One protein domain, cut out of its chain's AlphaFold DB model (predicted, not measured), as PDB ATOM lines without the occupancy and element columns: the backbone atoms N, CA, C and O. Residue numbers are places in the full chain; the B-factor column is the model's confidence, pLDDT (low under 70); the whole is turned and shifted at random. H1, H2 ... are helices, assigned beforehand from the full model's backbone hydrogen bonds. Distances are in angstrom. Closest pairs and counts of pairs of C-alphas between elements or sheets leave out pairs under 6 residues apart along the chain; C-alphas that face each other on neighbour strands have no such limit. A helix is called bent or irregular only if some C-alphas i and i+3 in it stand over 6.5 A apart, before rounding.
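This is residues 102 to 173 of the 175 residues of the protein "GST N-terminal domain-containing protein" of Pterula gracilis (UniProt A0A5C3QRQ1). H1 is a long, sharply kinked helix; H2 packs on its last residues at a steep angle, and H3 comes back toward H1 near the kink. Residues 102 to 107 stick out. The 72 printed residues, with three named helices in the order H1, H2, H3 and no named strand, are all helix in class and loose: radius of gyration of the C-alphas 14.4 A, spans 38 by 36 by 21 A.

H1, residues 102 to 130, has a kink of 70 degrees near residue 119 and is irregular: C-alphas 125 and 128 are 7.1 A apart. H2, residues 133 to 147, touches residues 127 to 130 of H1 with residues 135 to 140 alone, at a steep tilt of 65 degrees, opposite ways; the closest C-alphas, of Pro 128 and Ala 136, are 4.4 A apart. H3, residues 158 to 171, only just touches residues 114 to 118 of H1 with residues 168 to 171 alone, with 3 pairs of C-alphas within 8 A, the closest being Gly 118 and Trp 168 at 6.1 A. H2 and H3 are apart. Every O i to N i+4 pair is within hydrogen-bond range in H2 and H3, and 16 of 25 in H1.

H1 spans 33.6 A from C-alpha 102 at (-14.090, 27.319, -30.423), H2 21.3 A, and H3 20.4 A to C-alpha 171 at (-9.804, 5.976, -26.301).

The printed part has no cut; no printed residue is under 70 in pLDDT.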
ATOM      1  N   ALA A 102     -15.115  27.839 -31.331       94.81
ATOM      2  CA  ALA A 102     -14.090  27.319 -30.423       94.81
ATOM      3  C   ALA A 102     -14.367  25.861 -30.012       94.81
ATOM      4  O   ALA A 102     -13.469  25.030 -30.067       94.81
ATOM      5  N   LEU A 103     -15.621  25.534 -29.680       96.62
ATOM      6  CA  LEU A 103     -16.014  24.171 -29.319       96.62
ATOM      7  C   LEU A 103     -15.851  23.197 -30.493       96.62
ATOM      8  O   LEU A 103     -15.349  22.093 -30.307       96.62
ATOM      9  N   GLN A 104     -16.247  23.605 -31.702       96.38
ATOM     10  CA  GLN A 104     -16.062  22.793 -32.903       96.38
ATOM     11  C   GLN A 104     -14.576  22.595 -33.238       96.38
ATOM     12  O   GLN A 104     -14.211  21.506 -33.663       96.38
ATOM     13  N   ALA A 105     -13.719  23.593 -32.989       93.50
ATOM     14  CA  ALA A 105     -12.271  23.461 -33.168       93.50
ATOM     15  C   ALA A 105     -11.675  22.457 -32.171       93.50
ATOM     16  O   ALA A 105     -10.911  21.577 -32.551       93.50
ATOM     17  N   SER A 106     -12.072  22.531 -30.896       94.69
ATOM     18  CA  SER A 106     -11.665  21.541 -29.891       94.69
ATOM     19  C   SER A 106     -12.161  20.135 -30.233       94.69
ATOM     20  O   SER A 106     -11.440  19.160 -30.034       94.69
ATOM     21  N   PHE A 107     -13.379  20.017 -30.766       94.19
ATOM     22  CA  PHE A 107     -13.907  18.743 -31.243       94.19
ATOM     23  C   PHE A 107     -13.106  18.199 -32.433       94.19
ATOM     24  O   PHE A 107     -12.794  17.013 -32.447       94.19
ATOM     25  N   GLU A 108     -12.759  19.039 -33.408       92.19
ATOM     26  CA  GLU A 108     -11.962  18.657 -34.579       92.19
ATOM     27  C   GLU A 108     -10.575  18.140 -34.171       92.19
ATOM     28  O   GLU A 108     -10.186  17.050 -34.592       92.19
ATOM     29  N   GLN A 109      -9.900  18.821 -33.244       90.81
ATOM     30  CA  GLN A 109      -8.632  18.356 -32.678       90.81
ATOM     31  C   GLN A 109      -8.779  16.997 -31.988       90.81
ATOM     32  O   GLN A 109      -8.045  16.058 -32.303       90.81
ATOM     33  N   LEU A 110      -9.773  16.849 -31.104       92.12
ATOM     34  CA  LEU A 110     -10.025  15.587 -30.409       92.12
ATOM     35  C   LEU A 110     -10.356  14.456 -31.390       92.12
ATOM     36  O   LEU A 110      -9.879  13.332 -31.231       92.12
ATOM     37  N   TRP A 111     -11.158  14.737 -32.418       91.44
ATOM     38  CA  TRP A 111     -11.491  13.791 -33.480       91.44
ATOM     39  C   TRP A 111     -10.237  13.326 -34.224       91.44
ATOM     40  O   TRP A 111     -10.063  12.126 -34.451       91.44
ATOM     41  N   MET A 112      -9.345  14.257 -34.568       88.25
ATOM     42  CA  MET A 112      -8.088  13.943 -35.240       88.25
ATOM     43  C   MET A 112      -7.162  13.103 -34.353       88.25
ATOM     44  O   MET A 112      -6.586  12.123 -34.826       88.25
ATOM     45  N   GLU A 113      -7.059  13.425 -33.064       88.25
ATOM     46  CA  GLU A 113      -6.210  12.718 -32.097       88.25
ATOM     47  C   GLU A 113      -6.721  11.322 -31.729       88.25
ATOM     48  O   GLU A 113      -5.928  10.404 -31.515       88.25
ATOM     49  N   THR A 114      -8.038  11.134 -31.664       90.06
ATOM     50  CA  THR A 114      -8.640   9.879 -31.192       90.06
ATOM     51  C   THR A 114      -9.122   9.012 -32.347       90.06
ATOM     52  O   THR A 114      -8.611   7.912 -32.580       90.06
ATOM     53  N   PHE A 115     -10.114   9.492 -33.089       92.62
ATOM     54  CA  PHE A 115     -10.774   8.721 -34.124       92.62
ATOM     55  C   PHE A 115      -9.886   8.578 -35.357       92.62
ATOM     56  O   PHE A 115      -9.606   7.452 -35.764       92.62
ATOM     57  N   ALA A 116      -9.408   9.681 -35.939       89.69
ATOM     58  CA  ALA A 116      -8.678   9.627 -37.206       89.69
ATOM     59  C   ALA A 116      -7.366   8.835 -37.075       89.69
ATOM     60  O   ALA A 116      -7.099   7.952 -37.894       89.69
ATOM     61  N   GLN A 117      -6.585   9.078 -36.017       87.88
ATOM     62  CA  GLN A 117      -5.370   8.305 -35.736       87.88
ATOM     63  C   GLN A 117      -5.658   6.819 -35.495       87.88
ATOM     64  O   GLN A 117      -4.931   5.971 -36.012       87.88
ATOM     65  N   GLY A 118      -6.715   6.485 -34.751       92.00
ATOM     66  CA  GLY A 118      -7.072   5.091 -34.489       92.00
ATOM     67  C   GLY A 118      -7.633   4.359 -35.715       92.00
ATOM     68  O   GLY A 118      -7.364   3.172 -35.908       92.00
ATOM     69  N   ALA A 119      -8.339   5.066 -36.597       92.38
ATOM     70  CA  ALA A 119      -8.854   4.522 -37.849       92.38
ATOM     71  C   ALA A 119      -7.754   4.333 -38.906       92.38
ATOM     72  O   ALA A 119      -7.853   3.434 -39.744       92.38
ATOM     73  N   ALA A 120      -6.699   5.154 -38.883       90.12
ATOM     74  CA  ALA A 120      -5.691   5.205 -39.941       90.12
ATOM     75  C   ALA A 120      -5.056   3.839 -40.284       90.12
ATOM     76  O   ALA A 120      -5.032   3.507 -41.469       90.12
ATOM     77  N   PRO A 121      -4.618   2.985 -39.331       92.06
ATOM     78  CA  PRO A 121      -4.054   1.672 -39.660       92.06
ATOM     79  C   PRO A 121      -5.037   0.729 -40.358       92.06
ATOM     80  O   PRO A 121      -4.612  -0.167 -41.083       92.06
ATOM     81  N   LEU A 122      -6.342   0.932 -40.155       92.44
ATOM     82  CA  LEU A 122      -7.404   0.158 -40.795       92.44
ATOM     83  C   LEU A 122      -7.732   0.715 -42.187       92.44
ATOM     84  O   LEU A 122      -8.014  -0.043 -43.110       92.44
ATOM     85  N   LEU A 123      -7.701   2.035 -42.367       91.06
ATOM     86  CA  LEU A 123      -8.107   2.668 -43.623       91.06
ATOM     87  C   LEU A 123      -6.968   2.757 -44.644       91.06
ATOM     88  O   LEU A 123      -7.195   2.479 -45.819       91.06
ATOM     89  N   ILE A 124      -5.742   3.072 -44.211       91.75
ATOM     90  CA  ILE A 124      -4.573   3.265 -45.087       91.75
ATOM     91  C   ILE A 124      -4.380   2.108 -46.088       91.75
ATOM     92  O   ILE A 124      -4.257   2.401 -47.276       91.75
ATOM     93  N   PRO A 125      -4.420   0.816 -45.691       93.19
ATOM     94  CA  PRO A 125      -4.250  -0.298 -46.634       93.19
ATOM     95  C   PRO A 125      -5.312  -0.379 -47.732       93.19
ATOM     96  O   PRO A 125      -5.071  -0.985 -48.773       93.19
ATOM     97  N   ARG A 126      -6.490   0.206 -47.501       92.25
ATOM     98  CA  ARG A 126      -7.640   0.153 -48.411       92.25
ATOM     99  C   ARG A 126      -7.677   1.339 -49.371       92.25
ATOM    100  O   ARG A 126      -8.269   1.222 -50.438       92.25
ATOM    101  N   MET A 127      -7.017   2.450 -49.030       90.00
ATOM    102  CA  MET A 127      -7.018   3.672 -49.839       90.00
ATOM    103  C   MET A 127      -6.600   3.460 -51.302       90.00
ATOM    104  O   MET A 127      -7.303   3.981 -52.163       90.00
ATOM    105  N   PRO A 128      -5.549   2.681 -51.642       91.62
ATOM    106  CA  PRO A 128      -5.142   2.515 -53.039       91.62
ATOM    107  C   PRO A 128      -6.240   1.958 -53.952       91.62
ATOM    108  O   PRO A 128      -6.294   2.319 -55.120       91.62
ATOM    109  N   ALA A 129      -7.145   1.122 -53.429       90.19
ATOM    110  CA  ALA A 129      -8.247   0.554 -54.209       90.19
ATOM    111  C   ALA A 129      -9.329   1.592 -54.581       90.19
ATOM    112  O   ALA A 129     -10.139   1.357 -55.479       90.19
ATOM    113  N   LEU A 130      -9.349   2.736 -53.892       87.00
ATOM    114  CA  LEU A 130     -10.309   3.822 -54.106       87.00
ATOM    115  C   LEU A 130      -9.768   4.923 -55.031       87.00
ATOM    116  O   LEU A 130     -10.508   5.844 -55.380       87.00
ATOM    117  N   LEU A 131      -8.494   4.839 -55.413       86.50
ATOM    118  CA  LEU A 131      -7.774   5.859 -56.171       86.50
ATOM    119  C   LEU A 131      -7.556   5.420 -57.621       86.50
ATOM    120  O   LEU A 131      -7.543   4.229 -57.939       86.50
ATOM    121  N   SER A 132      -7.347   6.390 -58.511       87.50
ATOM    122  CA  SER A 132      -6.799   6.116 -59.841       87.50
ATOM    123  C   SER A 132      -5.407   5.459 -59.730       87.50
ATOM    124  O   SER A 132      -4.725   5.636 -58.713       87.50
ATOM    125  N   PRO A 133      -4.925   4.735 -60.759       91.25
ATOM    126  CA  PRO A 133      -3.611   4.094 -60.702       91.25
ATOM    127  C   PRO A 133      -2.444   5.051 -60.367       91.25
ATOM    128  O   PRO A 133      -1.664   4.711 -59.475       91.25
ATOM    129  N   PRO A 134      -2.338   6.260 -60.969       90.94
ATOM    130  CA  PRO A 134      -1.273   7.208 -60.621       90.94
ATOM    131  C   PRO A 134      -1.339   7.680 -59.161       90.94
ATOM    132  O   PRO A 134      -0.316   7.751 -58.473       90.94
ATOM    133  N   SER A 135      -2.545   7.968 -58.661       90.31
ATOM    134  CA  SER A 135      -2.744   8.373 -57.268       90.31
ATOM    135  C   SER A 135      -2.475   7.231 -56.285       90.31
ATOM    136  O   SER A 135      -1.872   7.460 -55.236       90.31
ATOM    137  N   ALA A 136      -2.857   5.999 -56.625       92.06
ATOM    138  CA  ALA A 136      -2.594   4.811 -55.821       92.06
ATOM    139  C   ALA A 136      -1.087   4.549 -55.672       92.06
ATOM    140  O   ALA A 136      -0.606   4.361 -54.553       92.06
ATOM    141  N   GLU A 137      -0.327   4.599 -56.770       94.00
ATOM    142  CA  GLU A 137       1.128   4.420 -56.743       94.00
ATOM    143  C   GLU A 137       1.811   5.506 -55.901       94.00
ATOM    144  O   GLU A 137       2.640   5.207 -55.033       94.00
ATOM    145  N   HIS A 138       1.421   6.769 -56.104       92.62
ATOM    146  CA  HIS A 138       1.922   7.878 -55.299       92.62
ATOM    147  C   HIS A 138       1.622   7.672 -53.810       92.62
ATOM    148  O   HIS A 138       2.519   7.839 -52.982       92.62
ATOM    149  N   PHE A 139       0.390   7.290 -53.466       91.31
ATOM    150  CA  PHE A 139      -0.036   7.067 -52.088       91.31
ATOM    151  C   PHE A 139       0.760   5.941 -51.421       91.31
ATOM    152  O   PHE A 139       1.292   6.136 -50.327       91.31
ATOM    153  N   ILE A 140       0.903   4.791 -52.091       93.44
ATOM    154  CA  ILE A 140       1.676   3.647 -51.584       93.44
ATOM    155  C   ILE A 140       3.114   4.072 -51.295       93.44
ATOM    156  O   ILE A 140       3.622   3.796 -50.205       93.44
ATOM    157  N   ARG A 141       3.757   4.777 -52.233       92.19
ATOM    158  CA  ARG A 141       5.123   5.282 -52.057       92.19
ATOM    159  C   ARG A 141       5.207   6.261 -50.888       92.19
ATOM    160  O   ARG A 141       6.030   6.068 -50.000       92.19
ATOM    161  N   ALA A 142       4.342   7.275 -50.853       89.00
ATOM    162  CA  ALA A 142       4.359   8.315 -49.827       89.00
ATOM    163  C   ALA A 142       4.161   7.743 -48.414       89.00
ATOM    164  O   ALA A 142       4.916   8.076 -47.499       89.00
ATOM    165  N   VAL A 143       3.190   6.843 -48.239       89.69
ATOM    166  CA  VAL A 143       2.930   6.165 -46.963       89.69
ATOM    167  C   VAL A 143       4.101   5.264 -46.578       89.69
ATOM    168  O   VAL A 143       4.576   5.337 -45.444       89.69
ATOM    169  N   SER A 144       4.604   4.450 -47.510       90.06
ATOM    170  CA  SER A 144       5.671   3.492 -47.199       90.06
ATOM    171  C   SER A 144       6.971   4.193 -46.818       90.06
ATOM    172  O   SER A 144       7.613   3.801 -45.846       90.06
ATOM    173  N   THR A 145       7.325   5.277 -47.516       87.88
ATOM    174  CA  THR A 145       8.476   6.118 -47.170       87.88
ATOM    175  C   THR A 145       8.282   6.800 -45.821       87.88
ATOM    176  O   THR A 145       9.186   6.772 -44.990       87.88
ATOM    177  N   ARG A 146       7.105   7.387 -45.567       84.19
ATOM    178  CA  ARG A 146       6.845   8.139 -44.332       84.19
ATOM    179  C   ARG A 146       6.955   7.284 -43.074       84.19
ATOM    180  O   ARG A 146       7.445   7.764 -42.059       84.19
ATOM    181  N   PHE A 147       6.449   6.058 -43.126       85.38
ATOM    182  CA  PHE A 147       6.387   5.171 -41.965       85.38
ATOM    183  C   PHE A 147       7.453   4.072 -41.984       85.38
ATOM    184  O   PHE A 147       7.449   3.229 -41.090       85.38
ATOM    185  N   ALA A 148       8.330   4.057 -42.997       88.56
ATOM    186  CA  ALA A 148       9.306   2.992 -43.235       88.56
ATOM    187  C   ALA A 148       8.676   1.585 -43.151       88.56
ATOM    188  O   ALA A 148       9.231   0.666 -42.550       88.56
ATOM    189  N   LYS A 149       7.466   1.435 -43.707       90.12
ATOM    190  CA  LYS A 149       6.625   0.247 -43.527       90.12
ATOM    191  C   LYS A 149       5.820  -0.059 -44.782       90.12
ATOM    192  O   LYS A 149       5.219   0.836 -45.362       90.12
ATOM    193  N   GLU A 150       5.749  -1.329 -45.165       91.50
ATOM    194  CA  GLU A 150       4.882  -1.768 -46.261       91.50
ATOM    195  C   GLU A 150       3.408  -1.525 -45.937       91.50
ATOM    196  O   GLU A 150       2.926  -1.897 -44.862       91.50
ATOM    197  N   ILE A 151       2.666  -0.971 -46.898       89.31
ATOM    198  CA  ILE A 151       1.260  -0.600 -46.717       89.31
ATOM    199  C   ILE A 151       0.379  -1.775 -46.247       89.31
ATOM    200  O   ILE A 151      -0.440  -1.615 -45.345       89.31
ATOM    201  N   GLY A 152       0.612  -2.987 -46.768       87.38
ATOM    202  CA  GLY A 152      -0.123  -4.202 -46.390       87.38
ATOM    203  C   GLY A 152       0.157  -4.701 -44.967       87.38
ATOM    204  O   GLY A 152      -0.543  -5.581 -44.476       87.38
ATOM    205  N   LYS A 153       1.161  -4.142 -44.281       89.75
ATOM    206  CA  LYS A 153       1.511  -4.485 -42.895       89.75
ATOM    207  C   LYS A 153       0.960  -3.484 -41.878       89.75
ATOM    208  O   LYS A 153       1.217  -3.647 -40.684       89.75
ATOM    209  N   PHE A 154       0.276  -2.420 -42.308       90.69
ATOM    210  CA  PHE A 154      -0.231  -1.383 -41.397       90.69
ATOM    211  C   PHE A 154      -1.317  -1.899 -40.464       90.69
ATOM    212  O   PHE A 154      -1.213  -1.660 -39.263       90.69
ATOM    213  N   GLU A 155      -2.316  -2.601 -41.001       93.19
ATOM    214  CA  GLU A 155      -3.431  -3.113 -40.207       93.19
ATOM    215  C   GLU A 155      -2.947  -4.246 -39.285       93.19
ATOM    216  O   GLU A 155      -2.436  -5.256 -39.787       93.19
ATOM    217  N   PRO A 156      -3.125  -4.122 -37.954       93.44
ATOM    218  CA  PRO A 156      -2.899  -5.230 -37.033       93.44
ATOM    219  C   PRO A 156      -3.763  -6.439 -37.413       93.44
ATOM    220  O   PRO A 156      -4.901  -6.276 -37.847       93.44
ATOM    221  N   GLN A 157      -3.247  -7.654 -37.229       94.12
ATOM    222  CA  GLN A 157      -3.928  -8.901 -37.609       94.12
ATOM    223  C   GLN A 157      -4.200  -9.789 -36.389       94.12
ATOM    224  O   GLN A 157      -3.541  -9.652 -35.359       94.12
ATOM    225  N   GLY A 158      -5.168 -10.704 -36.506       95.12
ATOM    226  CA  GLY A 158      -5.479 -11.697 -35.469       95.12
ATOM    227  C   GLY A 158      -5.760 -11.079 -34.094       95.12
ATOM    228  O   GLY A 158      -6.478 -10.084 -33.982       95.12
ATOM    229  N   GLU A 159      -5.167 -11.650 -33.045       96.81
ATOM    230  CA  GLU A 159      -5.306 -11.174 -31.661       96.81
ATOM    231  C   GLU A 159      -4.837  -9.724 -31.478       96.81
ATOM    232  O   GLU A 159      -5.486  -8.953 -30.771       96.81
ATOM    233  N   ALA A 160      -3.775  -9.310 -32.181       95.25
ATOM    234  CA  ALA A 160      -3.295  -7.931 -32.134       95.25
ATOM    235  C   ALA A 160      -4.342  -6.943 -32.674       95.25
ATOM    236  O   ALA A 160      -4.465  -5.836 -32.154       95.25
ATOM    237  N   ARG A 161      -5.144  -7.345 -33.670       95.50
ATOM    238  CA  ARG A 161      -6.279  -6.546 -34.163       95.50
ATOM    239  C   ARG A 161      -7.373  -6.411 -33.120       95.50
ATOM    240  O   ARG A 161      -7.889  -5.316 -32.920       95.50
ATOM    241  N   VAL A 162      -7.725  -7.511 -32.460       96.56
ATOM    242  CA  VAL A 162      -8.750  -7.513 -31.409       96.56
ATOM    243  C   VAL A 162      -8.332  -6.599 -30.262       96.56
ATOM    244  O   VAL A 162      -9.125  -5.768 -29.824       96.56
ATOM    245  N   GLN A 163      -7.082  -6.711 -29.812       96.25
ATOM    246  CA  GLN A 163      -6.554  -5.864 -28.749       96.25
ATOM    247  C   GLN A 163      -6.507  -4.389 -29.169       96.25
ATOM    248  O   GLN A 163      -6.998  -3.533 -28.438       96.25
ATOM    249  N   TYR A 164      -6.016  -4.101 -30.380       95.81
ATOM    250  CA  TYR A 164      -5.985  -2.743 -30.926       95.81
ATOM    251  C   TYR A 164      -7.373  -2.089 -30.951       95.81
ATOM    252  O   TYR A 164      -7.517  -0.940 -30.538       95.81
ATOM    253  N   LEU A 165      -8.402  -2.813 -31.403       95.44
ATOM    254  CA  LEU A 165      -9.772  -2.296 -31.446       95.44
ATOM    255  C   LEU A 165     -10.322  -2.014 -30.046       95.44
ATOM    256  O   LEU A 165     -10.895  -0.948 -29.846       95.44
ATOM    257  N   LYS A 166     -10.085  -2.898 -29.068       95.12
ATOM    258  CA  LYS A 166     -10.481  -2.661 -27.669       95.12
ATOM    259  C   LYS A 166      -9.818  -1.414 -27.091       95.12
ATOM    260  O   LYS A 166     -10.462  -0.620 -26.408       95.12
ATOM    261  N   ASP A 167      -8.530  -1.225 -27.355       93.88
ATOM    262  CA  ASP A 167      -7.805  -0.050 -26.871       93.88
ATOM    263  C   ASP A 167      -8.270   1.229 -27.576       93.88
ATOM    264  O   ASP A 167      -8.357   2.288 -26.949       93.88
ATOM    265  N   TRP A 168      -8.633   1.141 -28.858       94.94
ATOM    266  CA  TRP A 168      -9.237   2.255 -29.580       94.94
ATOM    267  C   TRP A 168     -10.637   2.598 -29.051       94.94
ATOM    268  O   TRP A 168     -10.922   3.773 -28.840       94.94
ATOM    269  N   GLU A 169     -11.480   1.610 -28.739       93.44
ATOM    270  CA  GLU A 169     -12.797   1.823 -28.119       93.44
ATOM    271  C   GLU A 169     -12.693   2.556 -26.777       93.44
ATOM    272  O   GLU A 169     -13.420   3.527 -26.556       93.44
ATOM    273  N   LYS A 170     -11.729   2.173 -25.931       91.75
ATOM    274  CA  LYS A 170     -11.444   2.884 -24.674       91.75
ATOM    275  C   LYS A 170     -11.044   4.338 -24.915       91.75
ATOM    276  O   LYS A 170     -11.527   5.226 -24.221       91.75
ATOM    277  N   LYS A 171     -10.190   4.603 -25.914       88.38
ATOM    278  CA  LYS A 171      -9.804   5.976 -26.301       88.38
ATOM    279  C   LYS A 171     -10.986   6.806 -26.803       88.38
ATOM    280  O   LYS A 171     -10.980   8.019 -26.635       88.38
ATOM    281  N   LEU A 172     -11.991   6.163 -27.392       89.94
ATOM    282  CA  LEU A 172     -13.244   6.795 -27.812       89.94
ATOM    283  C   LEU A 172     -14.253   6.960 -26.658       89.94
ATOM    284  O   LEU A 172     -15.382   7.379 -26.897       89.94
ATOM    285  N   GLY A 173     -13.870   6.630 -25.421       86.81
ATOM    286  CA  GLY A 173     -14.722   6.766 -24.240       86.81
ATOM    287  C   GLY A 173     -15.797   5.685 -24.109       86.81
ATOM    288  O   GLY A 173     -16.736   5.867 -23.336       86.81
TER     289      GLY A 173